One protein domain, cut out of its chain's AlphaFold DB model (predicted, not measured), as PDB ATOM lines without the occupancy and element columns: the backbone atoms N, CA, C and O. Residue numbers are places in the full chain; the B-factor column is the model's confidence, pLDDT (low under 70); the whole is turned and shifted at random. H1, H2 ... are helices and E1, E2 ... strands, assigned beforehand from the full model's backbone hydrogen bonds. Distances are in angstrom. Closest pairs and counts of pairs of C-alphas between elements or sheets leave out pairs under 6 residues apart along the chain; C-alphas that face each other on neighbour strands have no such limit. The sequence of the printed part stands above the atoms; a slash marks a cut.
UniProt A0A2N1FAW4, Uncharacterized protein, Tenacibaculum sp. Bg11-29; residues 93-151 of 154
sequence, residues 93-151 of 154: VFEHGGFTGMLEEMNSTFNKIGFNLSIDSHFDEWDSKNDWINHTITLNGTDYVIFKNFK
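What this domain is: This is residues 93 to 151 of the 154 residues of an uncharacterized protein of Tenacibaculum sp. Bg11-29 (UniProt A0A2N1FAW4). A long three-stranded meander, each strand the antiparallel neighbour of the one before, is grazed by one helix that sticks out at residues 109 to 112. The 59 printed residues include helix H1, then strands E1, E2, E3, neighbours in that order; the class is mixed. The rod is loose, radius of gyration of the C-alphas 13.1 A, spans 44, 20 and 13 A.

Where its parts are: E1, residues 119 to 127, is 23.3 A long; E2 is 132 to 139; E3, 142 to 150, ends at C-alpha (163.629, 306.066, 159.593). H1, residues 98 to 112, 22.4 A, begins at C-alpha (171.038, 318.553, 167.111).

How they stand to each other: In hairpin E1 and E2, antiparallel at 174 degrees, N 123 and O 136 are 2.9 A apart, within hydrogen-bond range. In hairpin E2 and E3, at 170 degrees, N 144 and O 137 are 2.8 A apart. H1 only grazes the sheet, with residues 99 to 104. In H1, 9 of 11 O i to N i+4 pairs are within range.

The domain as a whole: The printed part has no cut; no printed residue is under 70 in pLDDT.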
ATOM      1  N   VAL A  93     170.591 314.305 168.734       86.31
ATOM      2  CA  VAL A  93     171.023 314.024 167.348       86.31
ATOM      3  C   VAL A  93     169.893 313.551 166.421       86.31
ATOM      4  O   VAL A  93     170.077 313.601 165.202       86.31
ATOM      5  N   PHE A  94     168.746 313.118 166.956       81.38
ATOM      6  CA  PHE A  94     167.540 312.808 166.172       81.38
ATOM      7  C   PHE A  94     166.574 313.992 166.053       81.38
ATOM      8  O   PHE A  94     165.638 313.927 165.254       81.38
ATOM      9  N   GLU A  95     166.781 315.056 166.826       79.56
ATOM     10  CA  GLU A  95     165.959 316.259 166.799       79.56
ATOM     11  C   GLU A  95     166.496 317.305 165.814       79.56
ATOM     12  O   GLU A  95     167.665 317.304 165.406       79.56
ATOM     13  N   HIS A  96     165.621 318.245 165.449       80.44
ATOM     14  CA  HIS A  96     165.977 319.335 164.552       80.44
ATOM     15  C   HIS A  96     167.145 320.154 165.108       80.44
ATOM     16  O   HIS A  96     167.087 320.696 166.210       80.44
ATOM     17  N   GLY A  97     168.208 320.257 164.314       84.75
ATOM     18  CA  GLY A  97     169.404 321.029 164.644       84.75
ATOM     19  C   GLY A  97     170.403 320.340 165.580       84.75
ATOM     20  O   GLY A  97     171.520 320.837 165.713       84.75
ATOM     21  N   GLY A  98     170.092 319.189 166.187       88.31
ATOM     22  CA  GLY A  98     171.038 318.553 167.111       88.31
ATOM     23  C   GLY A  98     172.260 317.948 166.417       88.31
ATOM     24  O   GLY A  98     173.380 318.073 166.913       88.31
ATOM     25  N   PHE A  99     172.095 317.388 165.213       89.19
ATOM     26  CA  PHE A  99     173.237 316.919 164.418       89.19
ATOM     27  C   PHE A  99     174.180 318.067 164.024       89.19
ATOM     28  O   PHE A  99     175.399 317.930 164.119       89.19
ATOM     29  N   THR A 100     173.636 319.211 163.595       91.75
ATOM     30  CA  THR A 100     174.445 320.386 163.237       91.75
ATOM     31  C   THR A 100     175.069 321.034 164.469       91.75
ATOM     32  O   THR A 100     176.239 321.395 164.409       91.75
ATOM     33  N   GLY A 101     174.363 321.077 165.604       90.62
ATOM     34  CA  GLY A 101     174.914 321.538 166.882       90.62
ATOM     35  C   GLY A 101     176.121 320.710 167.333       90.62
ATOM     36  O   GLY A 101     177.155 321.266 167.695       90.62
ATOM     37  N   MET A 102     176.061 319.379 167.193       90.75
ATOM     38  CA  MET A 102     177.218 318.513 167.456       90.75
ATOM     39  C   MET A 102     178.414 318.856 166.547       90.75
ATOM     40  O   MET A 102     179.556 318.904 167.009       90.75
ATOM     41  N   LEU A 103     178.183 319.114 165.253       92.56
ATOM     42  CA  LEU A 103     179.251 319.529 164.332       92.56
ATOM     43  C   LEU A 103     179.846 320.895 164.708       92.56
ATOM     44  O   LEU A 103     181.057 321.089 164.571       92.56
ATOM     45  N   GLU A 104     179.021 321.821 165.195       90.19
ATOM     46  CA  GLU A 104     179.446 323.141 165.669       90.19
ATOM     47  C   GLU A 104     180.346 323.043 166.908       90.19
ATOM     48  O   GLU A 104     181.407 323.672 166.931       90.19
ATOM     49  N   GLU A 105     180.009 322.200 167.892       89.88
ATOM     50  CA  GLU A 105     180.869 321.956 169.062       89.88
ATOM     51  C   GLU A 105     182.261 321.442 168.650       89.88
ATOM     52  O   GLU A 105     183.297 321.887 169.159       89.88
ATOM     53  N   MET A 106     182.299 320.538 167.664       91.38
ATOM     54  CA  MET A 106     183.534 319.942 167.145       91.38
ATOM     55  C   MET A 106     184.350 320.890 166.251       91.38
ATOM     56  O   MET A 106     185.516 320.597 165.957       91.38
ATOM     57  N   ASN A 107     183.791 322.033 165.840       90.50
ATOM     58  CA  ASN A 107     184.416 322.955 164.888       90.50
ATOM     59  C   ASN A 107     185.766 323.497 165.384       90.50
ATOM     60  O   ASN A 107     186.723 323.644 164.622       90.50
ATOM     61  N   SER A 108     185.884 323.738 166.689       88.62
ATOM     62  CA  SER A 108     187.147 324.123 167.331       88.62
ATOM     63  C   SER A 108     188.252 323.074 167.108       88.62
ATOM     64  O   SER A 108     189.384 323.426 166.757       88.62
ATOM     65  N   THR A 109     187.909 321.785 167.201       91.56
ATOM     66  CA  THR A 109     188.807 320.670 166.878       91.56
ATOM     67  C   THR A 109     189.170 320.668 165.390       91.56
ATOM     68  O   THR A 109     190.345 320.522 165.049       91.56
ATOM     69  N   PHE A 110     188.175 320.809 164.510       93.31
ATOM     70  CA  PHE A 110     188.365 320.756 163.062       93.31
ATOM     71  C   PHE A 110     189.364 321.820 162.611       93.31
ATOM     72  O   PHE A 110     190.391 321.493 162.007       93.31
ATOM     73  N   ASN A 111     189.160 323.060 163.052       90.88
ATOM     74  CA  ASN A 111     190.079 324.158 162.782       90.88
ATOM     75  C   ASN A 111     191.498 323.857 163.279       90.88
ATOM     76  O   ASN A 111     192.477 324.101 162.571       90.88
ATOM     77  N   LYS A 112     191.632 323.268 164.474       90.62
ATOM     78  CA  LYS A 112     192.939 322.934 165.050       90.62
ATOM     79  C   LYS A 112     193.688 321.853 164.268       90.62
ATOM     80  O   LYS A 112     194.917 321.892 164.212       90.62
ATOM     81  N   ILE A 113     192.976 320.899 163.668       92.44
ATOM     82  CA  ILE A 113     193.577 319.856 162.823       92.44
ATOM     83  C   ILE A 113     193.752 320.290 161.360       92.44
ATOM     84  O   ILE A 113     194.223 319.494 160.550       92.44
ATOM     85  N   GLY A 114     193.407 321.539 161.023       93.25
ATOM     86  CA  GLY A 114     193.491 322.072 159.663       93.25
ATOM     87  C   GLY A 114     192.370 321.586 158.741       93.25
ATOM     88  O   GLY A 114     192.528 321.610 157.523       93.25
ATOM     89  N   PHE A 115     191.255 321.127 159.308       94.56
ATOM     90  CA  PHE A 115     190.059 320.744 158.570       94.56
ATOM     91  C   PHE A 115     189.023 321.865 158.666       94.56
ATOM     92  O   PHE A 115     188.624 322.248 159.760       94.56
ATOM     93  N   ASN A 116     188.591 322.391 157.523       94.00
ATOM     94  CA  ASN A 116     187.494 323.348 157.471       94.00
ATOM     95  C   ASN A 116     186.219 322.598 157.077       94.00
ATOM     96  O   ASN A 116     186.165 322.001 155.997       94.00
ATOM     97  N   LEU A 117     185.231 322.591 157.967       95.00
ATOM     98  CA  LEU A 117     183.932 321.983 157.719       95.00
ATOM     99  C   LEU A 117     182.941 323.070 157.306       95.00
ATOM    100  O   LEU A 117     182.682 324.000 158.065       95.00
ATOM    101  N   SER A 118     182.356 322.921 156.125       94.62
ATOM    102  CA  SER A 118     181.213 323.700 155.674       94.62
ATOM    103  C   SER A 118     179.979 322.812 155.635       94.62
ATOM    104  O   SER A 118     180.038 321.683 155.144       94.62
ATOM    105  N   ILE A 119     178.880 323.325 156.181       94.56
ATOM    106  CA  ILE A 119     177.553 322.726 156.075       94.56
ATOM    107  C   ILE A 119     176.839 323.485 154.958       94.56
ATOM    108  O   ILE A 119     176.399 324.615 155.161       94.56
ATOM    109  N   ASP A 120     176.775 322.892 153.767       95.44
ATOM    110  CA  ASP A 120     176.213 323.555 152.583       95.44
ATOM    111  C   ASP A 120     174.683 323.479 152.566       95.44
ATOM    112  O   ASP A 120     174.000 324.380 152.080       95.44
ATOM    113  N   SER A 121     174.135 322.390 153.103       94.25
ATOM    114  CA  SER A 121     172.705 322.221 153.333       94.25
ATOM    115  C   SER A 121     172.460 321.188 154.424       94.25
ATOM    116  O   SER A 121     173.249 320.266 154.622       94.25
ATOM    117  N   HIS A 122     171.344 321.326 155.127       93.00
ATOM    118  CA  HIS A 122     170.848 320.349 156.087       93.00
ATOM    119  C   HIS A 122     169.329 320.308 155.952       93.00
ATOM    120  O   HIS A 122     168.680 321.345 155.826       93.00
ATOM    121  N   PHE A 123     168.788 319.098 155.880       90.56
ATOM    122  CA  PHE A 123     167.371 318.852 155.688       90.56
ATOM    123  C   PHE A 123     166.930 317.682 156.552       90.56
ATOM    124  O   PHE A 123     167.500 316.597 156.446       90.56
ATOM    125  N   ASP A 124     165.903 317.893 157.358       88.00
ATOM    126  CA  ASP A 124     165.237 316.899 158.184       88.00
ATOM    127  C   ASP A 124     163.713 317.065 158.067       88.00
ATOM    128  O   ASP A 124     163.126 318.046 158.513       88.00
ATOM    129  N   GLU A 125     163.045 316.110 157.421       86.81
ATOM    130  CA  GLU A 125     161.600 316.184 157.184       86.81
ATOM    131  C   GLU A 125     160.885 314.927 157.673       86.81
ATOM    132  O   GLU A 125     161.277 313.792 157.375       86.81
ATOM    133  N   TRP A 126     159.789 315.159 158.401       88.00
ATOM    134  CA  TRP A 126     158.817 314.140 158.767       88.00
ATOM    135  C   TRP A 126     157.814 313.915 157.629       88.00
ATOM    136  O   TRP A 126     157.014 314.789 157.288       88.00
ATOM    137  N   ASP A 127     157.793 312.703 157.084       89.25
ATOM    138  CA  ASP A 127     156.786 312.268 156.123       89.25
ATOM    139  C   ASP A 127     155.549 311.752 156.866       89.25
ATOM    140  O   ASP A 127     155.465 310.590 157.268       89.25
ATOM    141  N   SER A 128     154.553 312.627 157.005       89.31
ATOM    142  CA  SER A 128     153.272 312.309 157.656       89.31
ATOM    143  C   SER A 128     152.450 311.210 156.976       89.31
ATOM    144  O   SER A 128     151.513 310.693 157.577       89.31
ATOM    145  N   LYS A 129     152.747 310.852 155.720       93.25
ATOM    146  CA  LYS A 129     152.020 309.798 155.003       93.25
ATOM    147  C   LYS A 129     152.601 308.419 155.298       93.25
ATOM    148  O   LYS A 129     151.856 307.440 155.330       93.25
ATOM    149  N   ASN A 130     153.922 308.332 155.420       91.62
ATOM    150  CA  ASN A 130     154.641 307.069 155.596       91.62
ATOM    151  C   ASN A 130     155.124 306.831 157.037       91.62
ATOM    152  O   ASN A 130     155.644 305.741 157.318       91.62
ATOM    153  N   ASP A 131     154.932 307.822 157.913       90.88
ATOM    154  CA  ASP A 131     155.370 307.872 159.307       90.88
ATOM    155  C   ASP A 131     156.870 307.578 159.449       90.88
ATOM    156  O   ASP A 131     157.279 306.610 160.099       90.88
ATOM    157  N   TRP A 132     157.696 308.380 158.772       91.19
ATOM    158  CA  TRP A 132     159.153 308.287 158.862       91.19
ATOM    159  C   TRP A 132     159.855 309.645 158.779       91.19
ATOM    160  O   TRP A 132     159.283 310.627 158.312       91.19
ATOM    161  N   ILE A 133     161.133 309.665 159.156       87.94
ATOM    162  CA  ILE A 133     162.044 310.800 158.962       87.94
ATOM    163  C   ILE A 133     162.983 310.511 157.791       87.94
ATOM    164  O   ILE A 133     163.535 309.408 157.667       87.94
ATOM    165  N   ASN A 134     163.200 311.526 156.955       90.44
ATOM    166  CA  ASN A 134     164.341 311.599 156.049       90.44
ATOM    167  C   ASN A 134     165.247 312.746 156.483       90.44
ATOM    168  O   ASN A 134     164.784 313.866 156.671       90.44
ATOM    169  N   HIS A 135     166.538 312.457 156.624       91.44
ATOM    170  CA  HIS A 135     167.534 313.409 157.099       91.44
ATOM    171  C   HIS A 135     168.774 313.328 156.220       91.44
ATOM    172  O   HIS A 135     169.413 312.278 156.109       91.44
ATOM    173  N   THR A 136     169.107 314.442 155.583       93.75
ATOM    174  CA  THR A 136     170.259 314.582 154.692       93.75
ATOM    175  C   THR A 136     171.062 315.823 155.049       93.75
ATOM    176  O   THR A 136     170.510 316.811 155.533       93.75
ATOM    177  N   ILE A 137     172.364 315.776 154.801       95.06
ATOM    178  CA  ILE A 137     173.274 316.898 155.018       95.06
ATOM    179  C   ILE A 137     174.298 316.936 153.891       95.06
ATOM    180  O   ILE A 137     174.769 315.890 153.451       95.06
ATOM    181  N   THR A 138     174.660 318.129 153.442       97.19
ATOM    182  CA  THR A 138     175.761 318.335 152.501       97.19
ATOM    183  C   THR A 138     176.927 318.941 153.257       97.19
ATOM    184  O   THR A 138     176.785 320.003 153.864       97.19
ATOM    185  N   LEU A 139     178.062 318.246 153.247       96.50
ATOM    186  CA  LEU A 139     179.290 318.685 153.901       96.50
ATOM    187  C   LEU A 139     180.392 318.839 152.858       96.50
ATOM    188  O   LEU A 139     180.752 317.863 152.195       96.50
ATOM    189  N   ASN A 140     180.962 320.038 152.740       96.50
ATOM    190  CA  ASN A 140     182.033 320.349 151.787       96.50
ATOM    191  C   ASN A 140     181.721 319.889 150.342       96.50
ATOM    192  O   ASN A 140     182.553 319.270 149.673       96.50
ATOM    193  N   GLY A 141     180.500 320.147 149.876       97.62
ATOM    194  CA  GLY A 141     179.981 319.792 148.557       97.62
ATOM    195  C   GLY A 141     179.650 318.310 148.373       97.62
ATOM    196  O   GLY A 141     179.410 317.884 147.245       97.62
ATOM    197  N   THR A 142     179.684 317.511 149.444       97.69
ATOM    198  CA  THR A 142     179.371 316.076 149.408       97.69
ATOM    199  C   THR A 142     178.073 315.789 150.149       97.69
ATOM    200  O   THR A 142     177.958 316.110 151.332       97.69
ATOM    201  N   ASP A 143     177.131 315.136 149.473       97.44
ATOM    202  CA  ASP A 143     175.837 314.758 150.041       97.44
ATOM    203  C   ASP A 143     175.953 313.500 150.913       97.44
ATOM    204  O   ASP A 143     176.512 312.477 150.504       97.44
ATOM    205  N   TYR A 144     175.347 313.547 152.096       96.38
ATOM    206  CA  TYR A 144     175.234 312.435 153.029       96.38
ATOM    207  C   TYR A 144     173.777 312.208 153.419       96.38
ATOM    208  O   TYR A 144     172.991 313.137 153.610       96.38
ATOM    209  N   VAL A 145     173.433 310.934 153.592       94.56
ATOM    210  CA  VAL A 145     172.144 310.506 154.135       94.56
ATOM    211  C   VAL A 145     172.375 310.058 155.571       94.56
ATOM    212  O   VAL A 145     173.068 309.067 155.794       94.56
ATOM    213  N   ILE A 146     171.803 310.789 156.526       90.75
ATOM    214  CA  ILE A 146     171.849 310.453 157.954       90.75
ATOM    215  C   ILE A 146     170.746 309.432 158.242       90.75
ATOM    216  O   ILE A 146     171.025 308.312 158.669       90.75
ATOM    217  N   PHE A 147     169.507 309.775 157.882       89.75
ATOM    218  CA  PHE A 147     168.356 308.886 157.972       89.75
ATOM    219  C   PHE A 147     167.645 308.777 156.631       89.75
ATOM    220  O   PHE A 147     167.379 309.771 155.956       89.75
ATOM    221  N   LYS A 148     167.290 307.545 156.271       92.50
ATOM    222  CA  LYS A 148     166.415 307.253 155.141       92.50
ATOM    223  C   LYS A 148     165.257 306.416 155.629       92.50
ATOM    224  O   LYS A 148     165.482 305.291 156.076       92.50
ATOM    225  N   ASN A 149     164.041 306.926 155.476       92.94
ATOM    226  CA  ASN A 149     162.822 306.213 155.837       92.94
ATOM    227  C   ASN A 149     162.849 305.708 157.293       92.94
ATOM    228  O   ASN A 149     162.401 304.591 157.575       92.94
ATOM    229  N   PHE A 150     163.429 306.489 158.211       89.50
ATOM    230  CA  PHE A 150     163.629 306.066 159.593       89.50
ATOM    231  C   PHE A 150     162.309 306.074 160.360       89.50
ATOM    232  O   PHE A 150     161.624 307.093 160.417       89.50
ATOM    233  N   LYS A 151     161.962 304.926 160.946       87.06
ATOM    234  CA  LYS A 151     160.753 304.726 161.749       87.06
ATOM    235  C   LYS A 151     161.160 304.487 163.195       87.06
ATOM    236  O   LYS A 151     161.728 303.437 163.492       87.06
TER     237      LYS A 151